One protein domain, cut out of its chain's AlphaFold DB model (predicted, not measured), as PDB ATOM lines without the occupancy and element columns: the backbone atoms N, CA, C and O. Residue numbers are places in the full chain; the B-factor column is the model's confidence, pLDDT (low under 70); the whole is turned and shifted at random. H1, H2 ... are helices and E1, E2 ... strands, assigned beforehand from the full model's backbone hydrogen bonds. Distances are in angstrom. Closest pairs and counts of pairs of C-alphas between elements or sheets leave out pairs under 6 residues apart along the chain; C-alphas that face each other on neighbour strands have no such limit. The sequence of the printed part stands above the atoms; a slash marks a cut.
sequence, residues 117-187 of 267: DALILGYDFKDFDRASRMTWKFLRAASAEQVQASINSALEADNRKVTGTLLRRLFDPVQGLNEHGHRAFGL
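AT A GLANCE: This is residues 117 to 187 of the 267 residues of an uncharacterized protein of Rhodococcus erythropolis (UniProt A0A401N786). A long, narrow rod: E1 and the extended stretch 123 to 135 run out to the small helix H1, where the path turns, and the long helix H2 folds back; residues 172 to 187 make a loop near the E1 end. The 71 printed residues hold E1, H1, H2 in that order, mostly helix, extended, radius of gyration of the C-alphas 19.0 A, spans 64 by 23 by 17 A.

IN THESE COORDINATES: Find C-alpha 118 at (59.749, 66.361, 29.558), where E1, residues 118 to 122, begins. H1 is residues 136 to 141. H2, residues 144 to 171, runs 40.7 A to C-alpha 171 at (45.703, 47.245, 39.822).

HOW THE PARTS SIT: Look at Leu 139 and Val 147: their C-alphas, the closest of H1 and H2, are 7.7 A apart, close but not clearly touching. The helices run opposite ways at a steep tilt of 69 degrees, only just short of about perpendicular. E1 pairs with no named strand and is apart from H1 and H2. In H1 and H2 every O i to N i+4 pair is within hydrogen-bond range.

THE WHOLE: The C-alphas of Asp 117 and Ala 141, the farthest apart, are 64.5 A apart. The printed part has no cut. The link from E1 to H1 is long, 13 residues. Residues 117 to 118 have pLDDT under 70.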
ATOM      1  N   ASP A 117      62.207  69.870  31.156       63.94
ATOM      2  CA  ASP A 117      62.302  68.449  31.476       63.94
ATOM      3  C   ASP A 117      60.954  67.789  31.156       63.94
ATOM      4  O   ASP A 117      59.934  68.011  31.827       63.94
ATOM      5  N   ALA A 118      60.929  67.048  30.051       65.56
ATOM      6  CA  ALA A 118      59.749  66.361  29.558       65.56
ATOM      7  C   ALA A 118      59.905  64.857  29.778       65.56
ATOM      8  O   ALA A 118      60.739  64.196  29.153       65.56
ATOM      9  N   LEU A 119      59.045  64.295  30.626       73.25
ATOM     10  CA  LEU A 119      58.948  62.852  30.751       73.25
ATOM     11  C   LEU A 119      58.118  62.312  29.589       73.25
ATOM     12  O   LEU A 119      56.920  62.581  29.488       73.25
ATOM     13  N   ILE A 120      58.743  61.488  28.752       77.44
ATOM     14  CA  ILE A 120      58.035  60.761  27.700       77.44
ATOM     15  C   ILE A 120      57.376  59.522  28.311       77.44
ATOM     16  O   ILE A 120      58.054  58.577  28.728       77.44
ATOM     17  N   LEU A 121      56.045  59.526  28.345       83.00
ATOM     18  CA  LEU A 121      55.228  58.387  28.745       83.00
ATOM     19  C   LEU A 121      54.773  57.625  27.506       83.00
ATOM     20  O   LEU A 121      54.149  58.196  26.617       83.00
ATOM     21  N   GLY A 122      55.071  56.331  27.451       84.38
ATOM     22  CA  GLY A 122      54.641  55.465  26.357       84.38
ATOM     23  C   GLY A 122      53.251  54.873  26.576       84.38
ATOM     24  O   GLY A 122      52.879  54.536  27.703       84.38
ATOM     25  N   TYR A 123      52.528  54.661  25.478       85.19
ATOM     26  CA  TYR A 123      51.361  53.780  25.427       85.19
ATOM     27  C   TYR A 123      51.768  52.415  24.849       85.19
ATOM     28  O   TYR A 123      52.591  52.344  23.934       85.19
ATOM     29  N   ASP A 124      51.233  51.329  25.416       83.19
ATOM     30  CA  ASP A 124      51.417  49.959  24.913       83.19
ATOM     31  C   ASP A 124      50.247  49.613  23.985       83.19
ATOM     32  O   ASP A 124      49.086  49.675  24.402       83.19
ATOM     33  N   PHE A 125      50.556  49.259  22.739       81.69
ATOM     34  CA  PHE A 125      49.579  48.822  21.751       81.69
ATOM     35  C   PHE A 125      49.728  47.322  21.542       81.69
ATOM     36  O   PHE A 125      50.826  46.808  21.364       81.69
ATOM     37  N   LYS A 126      48.606  46.606  21.612       83.94
ATOM     38  CA  LYS A 126      48.544  45.172  21.333       83.94
ATOM     39  C   LYS A 126      47.304  44.883  20.518       83.94
ATOM     40  O   LYS A 126      46.192  45.164  20.972       83.94
ATOM     41  N   ASP A 127      47.510  44.268  19.365       85.38
ATOM     42  CA  ASP A 127      46.424  43.865  18.487       85.38
ATOM     43  C   ASP A 127      45.793  42.564  18.991       85.38
ATOM     44  O   ASP A 127      46.473  41.573  19.272       85.38
ATOM     45  N   PHE A 128      44.467  42.570  19.131       86.50
ATOM     46  CA  PHE A 128      43.684  41.394  19.493       86.50
ATOM     47  C   PHE A 128      42.647  41.133  18.411       86.50
ATOM     48  O   PHE A 128      41.878  42.024  18.058       86.50
ATOM     49  N   ASP A 129      42.584  39.898  17.928       86.38
ATOM     50  CA  ASP A 129      41.628  39.475  16.918       86.38
ATOM     51  C   ASP A 129      40.715  38.350  17.423       86.38
ATOM     52  O   ASP A 129      41.022  37.562  18.327       86.38
ATOM     53  N   ARG A 130      39.520  38.287  16.836       84.00
ATOM     54  CA  ARG A 130      38.580  37.187  17.031       84.00
ATOM     55  C   ARG A 130      37.849  36.941  15.725       84.00
ATOM     56  O   ARG A 130      37.309  37.866  15.130       84.00
ATOM     57  N   ALA A 131      37.801  35.683  15.303       82.00
ATOM     58  CA  ALA A 131      37.108  35.279  14.087       82.00
ATOM     59  C   ALA A 131      35.962  34.314  14.402       82.00
ATOM     60  O   ALA A 131      36.138  33.353  15.156       82.00
ATOM     61  N   SER A 132      34.807  34.536  13.773       81.38
ATOM     62  CA  SER A 132      33.723  33.557  13.658       81.38
ATOM     63  C   SER A 132      33.849  32.824  12.321       81.38
ATOM     64  O   SER A 132      33.907  33.466  11.271       81.38
ATOM     65  N   ARG A 133      33.890  31.487  12.332       84.00
ATOM     66  CA  ARG A 133      33.986  30.668  11.113       84.00
ATOM     67  C   ARG A 133      32.753  29.782  10.979       84.00
ATOM     68  O   ARG A 133      32.511  28.924  11.822       84.00
ATOM     69  N   MET A 134      32.003  29.968   9.896       82.69
ATOM     70  CA  MET A 134      30.754  29.249   9.631       82.69
ATOM     71  C   MET A 134      30.824  28.537   8.282       82.69
ATOM     72  O   MET A 134      31.343  29.081   7.308       82.69
ATOM     73  N   THR A 135      30.306  27.311   8.217       87.06
ATOM     74  CA  THR A 135      30.191  26.576   6.949       87.06
ATOM     75  C   THR A 135      28.934  26.990   6.183       87.06
ATOM     76  O   THR A 135      27.937  27.391   6.779       87.06
ATOM     77  N   TRP A 136      28.929  26.841   4.855       83.00
ATOM     78  CA  TRP A 136      27.729  27.125   4.052       83.00
ATOM     79  C   TRP A 136      26.539  26.230   4.436       83.00
ATOM     80  O   TRP A 136      25.392  26.655   4.328       83.00
ATOM     81  N   LYS A 137      26.806  24.996   4.894       77.19
ATOM     82  CA  LYS A 137      25.773  24.076   5.392       77.19
ATOM     83  C   LYS A 137      25.150  24.595   6.680       77.19
ATOM     84  O   LYS A 137      23.932  24.623   6.784       77.19
ATOM     85  N   PHE A 138      25.981  25.078   7.606       79.62
ATOM     86  CA  PHE A 138      25.509  25.746   8.813       79.62
ATOM     87  C   PHE A 138      24.658  26.972   8.467       79.62
ATOM     88  O   PHE A 138      23.533  27.055   8.926       79.62
ATOM     89  N   LEU A 139      25.115  27.859   7.579       81.62
ATOM     90  CA  LEU A 139      24.338  29.045   7.182       81.62
ATOM     91  C   LEU A 139      23.005  28.718   6.491       81.62
ATOM     92  O   LEU A 139      22.088  29.530   6.523       81.62
ATOM     93  N   ARG A 140      22.890  27.548   5.855       79.88
ATOM     94  CA  ARG A 140      21.633  27.083   5.256       79.88
ATOM     95  C   ARG A 140      20.632  26.590   6.304       79.88
ATOM     96  O   ARG A 140      19.434  26.714   6.076       79.88
ATOM     97  N   ALA A 141      21.120  25.977   7.380       78.25
ATOM     98  CA  ALA A 141      20.296  25.308   8.387       78.25
ATOM     99  C   ALA A 141      20.075  26.146   9.660       78.25
ATOM    100  O   ALA A 141      19.086  25.936  10.356       78.25
ATOM    101  N   ALA A 142      20.978  27.076   9.967       75.75
ATOM    102  CA  ALA A 142      20.929  27.910  11.159       75.75
ATOM    103  C   ALA A 142      19.832  28.978  11.074       75.75
ATOM    104  O   ALA A 142      19.539  29.522  10.007       75.75
ATOM    105  N   SER A 143      19.272  29.317  12.233       80.38
ATOM    106  CA  SER A 143      18.381  30.468  12.382       80.38
ATOM    107  C   SER A 143      19.165  31.785  12.332       80.38
ATOM    108  O   SER A 143      20.376  31.827  12.590       80.38
ATOM    109  N   ALA A 144      18.485  32.888  12.005       75.12
ATOM    110  CA  ALA A 144      19.112  34.210  11.952       75.12
ATOM    111  C   ALA A 144      19.685  34.610  13.324       75.12
ATOM    112  O   ALA A 144      20.755  35.212  13.409       75.12
ATOM    113  N   GLU A 145      19.014  34.199  14.394       76.44
ATOM    114  CA  GLU A 145      19.363  34.435  15.788       76.44
ATOM    115  C   GLU A 145      20.675  33.735  16.164       76.44
ATOM    116  O   GLU A 145      21.523  34.333  16.821       76.44
ATOM    117  N   GLN A 146      20.900  32.501  15.696       75.56
ATOM    118  CA  GLN A 146      22.155  31.771  15.927       75.56
ATOM    119  C   GLN A 146      23.347  32.453  15.246       75.56
ATOM    120  O   GLN A 146      24.432  32.556  15.826       75.56
ATOM    121  N   VAL A 147      23.150  32.972  14.031       79.44
ATOM    122  CA  VAL A 147      24.187  33.736  13.324       79.44
ATOM    123  C   VAL A 147      24.457  35.064  14.040       79.44
ATOM    124  O   VAL A 147      25.615  35.414  14.278       79.44
ATOM    125  N   GLN A 148      23.405  35.775  14.456       81.19
ATOM    126  CA  GLN A 148      23.521  37.016  15.225       81.19
ATOM    127  C   GLN A 148      24.194  36.803  16.587       81.19
ATOM    128  O   GLN A 148      25.003  37.632  17.004       81.19
ATOM    129  N   ALA A 149      23.938  35.684  17.266       80.44
ATOM    130  CA  ALA A 149      24.562  35.350  18.544       80.44
ATOM    131  C   ALA A 149      26.091  35.244  18.433       80.44
ATOM    132  O   ALA A 149      26.811  35.691  19.329       80.44
ATOM    133  N   SER A 150      26.601  34.720  17.314       81.81
ATOM    134  CA  SER A 150      28.042  34.670  17.042       81.81
ATOM    135  C   SER A 150      28.652  36.075  16.936       81.81
ATOM    136  O   SER A 150      29.687  36.351  17.547       81.81
ATOM    137  N   ILE A 151      27.971  36.989  16.236       82.56
ATOM    138  CA  ILE A 151      28.393  38.390  16.083       82.56
ATOM    139  C   ILE A 151      28.343  39.117  17.436       82.56
ATOM    140  O   ILE A 151      29.314  39.761  17.834       82.56
ATOM    141  N   ASN A 152      27.252  38.957  18.184       83.06
ATOM    142  CA  ASN A 152      27.089  39.560  19.509       83.06
ATOM    143  C   ASN A 152      28.155  39.067  20.495       83.06
ATOM    144  O   ASN A 152      28.686  39.856  21.274       83.06
ATOM    145  N   SER A 153      28.524  37.788  20.421       82.75
ATOM    146  CA  SER A 153      29.603  37.215  21.233       82.75
ATOM    147  C   SER A 153      30.967  37.831  20.905       82.75
ATOM    148  O   SER A 153      31.792  38.003  21.804       82.75
ATOM    149  N   ALA A 154      31.218  38.186  19.640       83.94
ATOM    150  CA  ALA A 154      32.439  38.884  19.241       83.94
ATOM    151  C   ALA A 154      32.486  40.314  19.810       83.94
ATOM    152  O   ALA A 154      33.489  40.691  20.414       83.94
ATOM    153  N   LEU A 155      31.385  41.066  19.710       84.50
ATOM    154  CA  LEU A 155      31.274  42.413  20.291       84.50
ATOM    155  C   LEU A 155      31.403  42.397  21.823       84.50
ATOM    156  O   LEU A 155      32.042  43.261  22.421       84.50
ATOM    157  N   GLU A 156      30.834  41.388  22.481       85.19
ATOM    158  CA  GLU A 156      30.971  41.226  23.928       85.19
ATOM    159  C   GLU A 156      32.413  40.873  24.332       85.19
ATOM    160  O   GLU A 156      32.906  41.316  25.374       85.19
ATOM    161  N   ALA A 157      33.105  40.070  23.516       85.88
ATOM    162  CA  ALA A 157      34.500  39.725  23.748       85.88
ATOM    163  C   ALA A 157      35.413  40.950  23.710       85.88
ATOM    164  O   ALA A 157      36.274  41.064  24.586       85.88
ATOM    165  N   ASP A 158      35.177  41.867  22.774       86.69
ATOM    166  CA  ASP A 158      35.880  43.145  22.702       86.69
ATOM    167  C   ASP A 158      35.662  43.985  23.972       86.69
ATOM    168  O   ASP A 158      36.610  44.288  24.700       86.69
ATOM    169  N   ASN A 159      34.403  44.236  24.348       87.25
ATOM    170  CA  ASN A 159      34.087  45.039  25.534       87.25
ATOM    171  C   ASN A 159      34.685  44.442  26.827       87.25
ATOM    172  O   ASN A 159      35.261  45.142  27.673       87.25
ATOM    173  N   ARG A 160      34.627  43.110  26.969       87.94
ATOM    174  CA  ARG A 160      35.261  42.388  28.083       87.94
ATOM    175  C   ARG A 160      36.780  42.551  28.073       87.94
ATOM    176  O   ARG A 160      37.380  42.687  29.143       87.94
ATOM    177  N   LYS A 161      37.411  42.509  26.898       89.75
ATOM    178  CA  LYS A 161      38.862  42.639  26.745       89.75
ATOM    179  C   LYS A 161      39.333  44.046  27.096       89.75
ATOM    180  O   LYS A 161      40.278  44.159  27.880       89.75
ATOM    181  N   VAL A 162      38.666  45.081  26.585       88.62
ATOM    182  CA  VAL A 162      38.963  46.491  26.887       88.62
ATOM    183  C   VAL A 162      38.857  46.737  28.389       88.62
ATOM    184  O   VAL A 162      39.842  47.101  29.032       88.62
ATOM    185  N   THR A 163      37.703  46.419  28.977       87.44
ATOM    186  CA  THR A 163      37.454  46.627  30.411       87.44
ATOM    187  C   THR A 163      38.432  45.830  31.279       87.44
ATOM    188  O   THR A 163      39.002  46.355  32.235       87.44
ATOM    189  N   GLY A 164      38.676  44.557  30.949       88.00
ATOM    190  CA  GLY A 164      39.575  43.698  31.718       88.00
ATOM    191  C   GLY A 164      41.045  44.112  31.630       88.00
ATOM    192  O   GLY A 164      41.780  43.950  32.603       88.00
ATOM    193  N   THR A 165      41.487  44.642  30.489       86.75
ATOM    194  CA  THR A 165      42.862  45.141  30.320       86.75
ATOM    195  C   THR A 165      43.050  46.452  31.075       86.75
ATOM    196  O   THR A 165      44.040  46.593  31.788       86.75
ATOM    197  N   LEU A 166      42.062  47.349  31.018       86.75
ATOM    198  CA  LEU A 166      42.061  48.605  31.763       86.75
ATOM    199  C   LEU A 166      42.104  48.381  33.281       86.75
ATOM    200  O   LEU A 166      42.968  48.928  33.962       86.75
ATOM    201  N   LEU A 167      41.233  47.522  33.816       85.56
ATOM    202  CA  LEU A 167      41.224  47.220  35.251       85.56
ATOM    203  C   LEU A 167      42.502  46.504  35.693       85.56
ATOM    204  O   LEU A 167      43.038  46.810  36.755       85.56
ATOM    205  N   ARG A 168      43.027  45.581  34.877       86.81
ATOM    206  CA  ARG A 168      44.320  44.950  35.164       86.81
ATOM    207  C   ARG A 168      45.423  45.998  35.235       86.81
ATOM    208  O   ARG A 168      46.227  45.934  36.151       86.81
ATOM    209  N   ARG A 169      45.425  46.974  34.324       83.06
ATOM    210  CA  ARG A 169      46.426  48.041  34.342       83.06
ATOM    211  C   ARG A 169      46.305  48.950  35.564       83.06
ATOM    212  O   ARG A 169      47.322  49.399  36.075       83.06
ATOM    213  N   LEU A 170      45.089  49.188  36.052       83.69
ATOM    214  CA  LEU A 170      44.858  49.993  37.251       83.69
ATOM    215  C   LEU A 170      45.422  49.324  38.515       83.69
ATOM    216  O   LEU A 170      46.004  50.000  39.359       83.69
ATOM    217  N   PHE A 171      45.273  48.002  38.639       82.12
ATOM    218  CA  PHE A 171      45.703  47.245  39.822       82.12
ATOM    219  C   PHE A 171      47.114  46.650  39.728       82.12
ATOM    220  O   PHE A 171      47.616  46.149  40.731       82.12
ATOM    221  N   ASP A 172      47.745  46.698  38.555       83.06
ATOM    222  CA  ASP A 172      49.105  46.210  38.332       83.06
ATOM    223  C   ASP A 172      50.085  47.382  38.112       83.06
ATOM    224  O   ASP A 172      50.102  47.978  37.024       83.06
ATOM    225  N   PRO A 173      50.915  47.713  39.120       79.00
ATOM    226  CA  PRO A 173      51.855  48.824  39.051       79.00
ATOM    227  C   PRO A 173      53.122  48.508  38.244       79.00
ATOM    228  O   PRO A 173      53.986  49.379  38.132       79.00
ATOM    229  N   VAL A 174      53.280  47.288  37.715       82.56
ATOM    230  CA  VAL A 174      54.508  46.874  37.024       82.56
ATOM    231  C   VAL A 174      54.743  47.739  35.786       82.56
ATOM    232  O   VAL A 174      53.884  47.883  34.914       82.56
ATOM    233  N   GLN A 175      55.931  48.331  35.698       81.62
ATOM    234  CA  GLN A 175      56.352  49.098  34.530       81.62
ATOM    235  C   GLN A 175      56.563  48.167  33.327       81.62
ATOM    236  O   GLN A 175      57.159  47.096  33.452       81.62
ATOM    237  N   GLY A 176      56.117  48.614  32.155       81.38
ATOM    238  CA  GLY A 176      56.399  47.971  30.875       81.38
ATOM    239  C   GLY A 176      57.239  48.865  29.968       81.38
ATOM    240  O   GLY A 176      57.392  50.062  30.219       81.38
ATOM    241  N   LEU A 177      57.760  48.282  28.896       84.50
ATOM    242  CA  LEU A 177      58.251  49.025  27.739       84.50
ATOM    243  C   LEU A 177      57.269  48.801  26.595       84.50
ATOM    244  O   LEU A 177      56.779  47.682  26.426       84.50
ATOM    245  N   ASN A 178      56.981  49.853  25.837       84.12
ATOM    246  CA  ASN A 178      56.247  49.711  24.590       84.12
ATOM    247  C   ASN A 178      57.178  49.258  23.452       84.12
ATOM    248  O   ASN A 178      58.397  49.164  23.610       84.12
ATOM    249  N   GLU A 179      56.592  49.017  22.282       81.75
ATOM    250  CA  GLU A 179      57.286  48.570  21.064       81.75
ATOM    251  C   GLU A 179      58.386  49.537  20.588       81.75
ATOM    252  O   GLU A 179      59.289  49.144  19.856       81.75
ATOM    253  N   HIS A 180      58.334  50.792  21.039       81.06
ATOM    254  CA  HIS A 180      59.255  51.867  20.674       81.06
ATOM    255  C   HIS A 180      60.280  52.166  21.783       81.06
ATOM    256  O   HIS A 180      61.033  53.132  21.692       81.06
ATOM    257  N   GLY A 181      60.323  51.353  22.846       80.81
ATOM    258  CA  GLY A 181      61.261  51.513  23.959       80.81
ATOM    259  C   GLY A 181      60.899  52.619  24.956       80.81
ATOM    260  O   GLY A 181      61.677  52.888  25.871       80.81
ATOM    261  N   HIS A 182      59.723  53.241  24.839       84.75
ATOM    262  CA  HIS A 182      59.208  54.169  25.844       84.75
ATOM    263  C   HIS A 182      58.641  53.413  27.048       84.75
ATOM    264  O   HIS A 182      58.013  52.359  26.921       84.75
ATOM    265  N   ARG A 183      58.841  53.977  28.242       84.81
ATOM    266  CA  ARG A 183      58.337  53.405  29.493       84.81
ATOM    267  C   ARG A 183      56.832  53.641  29.593       84.81
ATOM    268  O   ARG A 183      56.374  54.781  29.567       84.81
ATOM    269  N   ALA A 184      56.078  52.557  29.728       83.12
ATOM    270  CA  ALA A 184      54.652  52.583  30.010       83.12
ATOM    271  C   ALA A 184      54.442  52.395  31.517       83.12
ATOM    272  O   ALA A 184      54.782  51.350  32.087       83.12
ATOM    273  N   PHE A 185      53.861  53.402  32.166       79.06
ATOM    274  CA  PHE A 185      53.682  53.444  33.618       79.06
ATOM    275  C   PHE A 185      52.254  53.085  34.036       79.06
ATOM    276  O   PHE A 185      51.321  53.130  33.229       79.06
ATOM    277  N   GLY A 186      52.118  52.598  35.271       78.50
ATOM    278  CA  GLY A 186      50.830  52.423  35.941       78.50
ATOM    279  C   GLY A 186      50.460  53.695  36.704       78.50
ATOM    280  O   GLY A 186      50.970  54.773  36.406       78.50
ATOM    281  N   LEU A 187      49.607  53.577  37.724       78.25
ATOM    282  CA  LEU A 187      49.510  54.649  38.717       78.25
ATOM    283  C   LEU A 187      50.828  54.750  39.499       78.25
ATOM    284  O   LEU A 187      51.551  53.763  39.637       78.25
TER     285      LEU A 187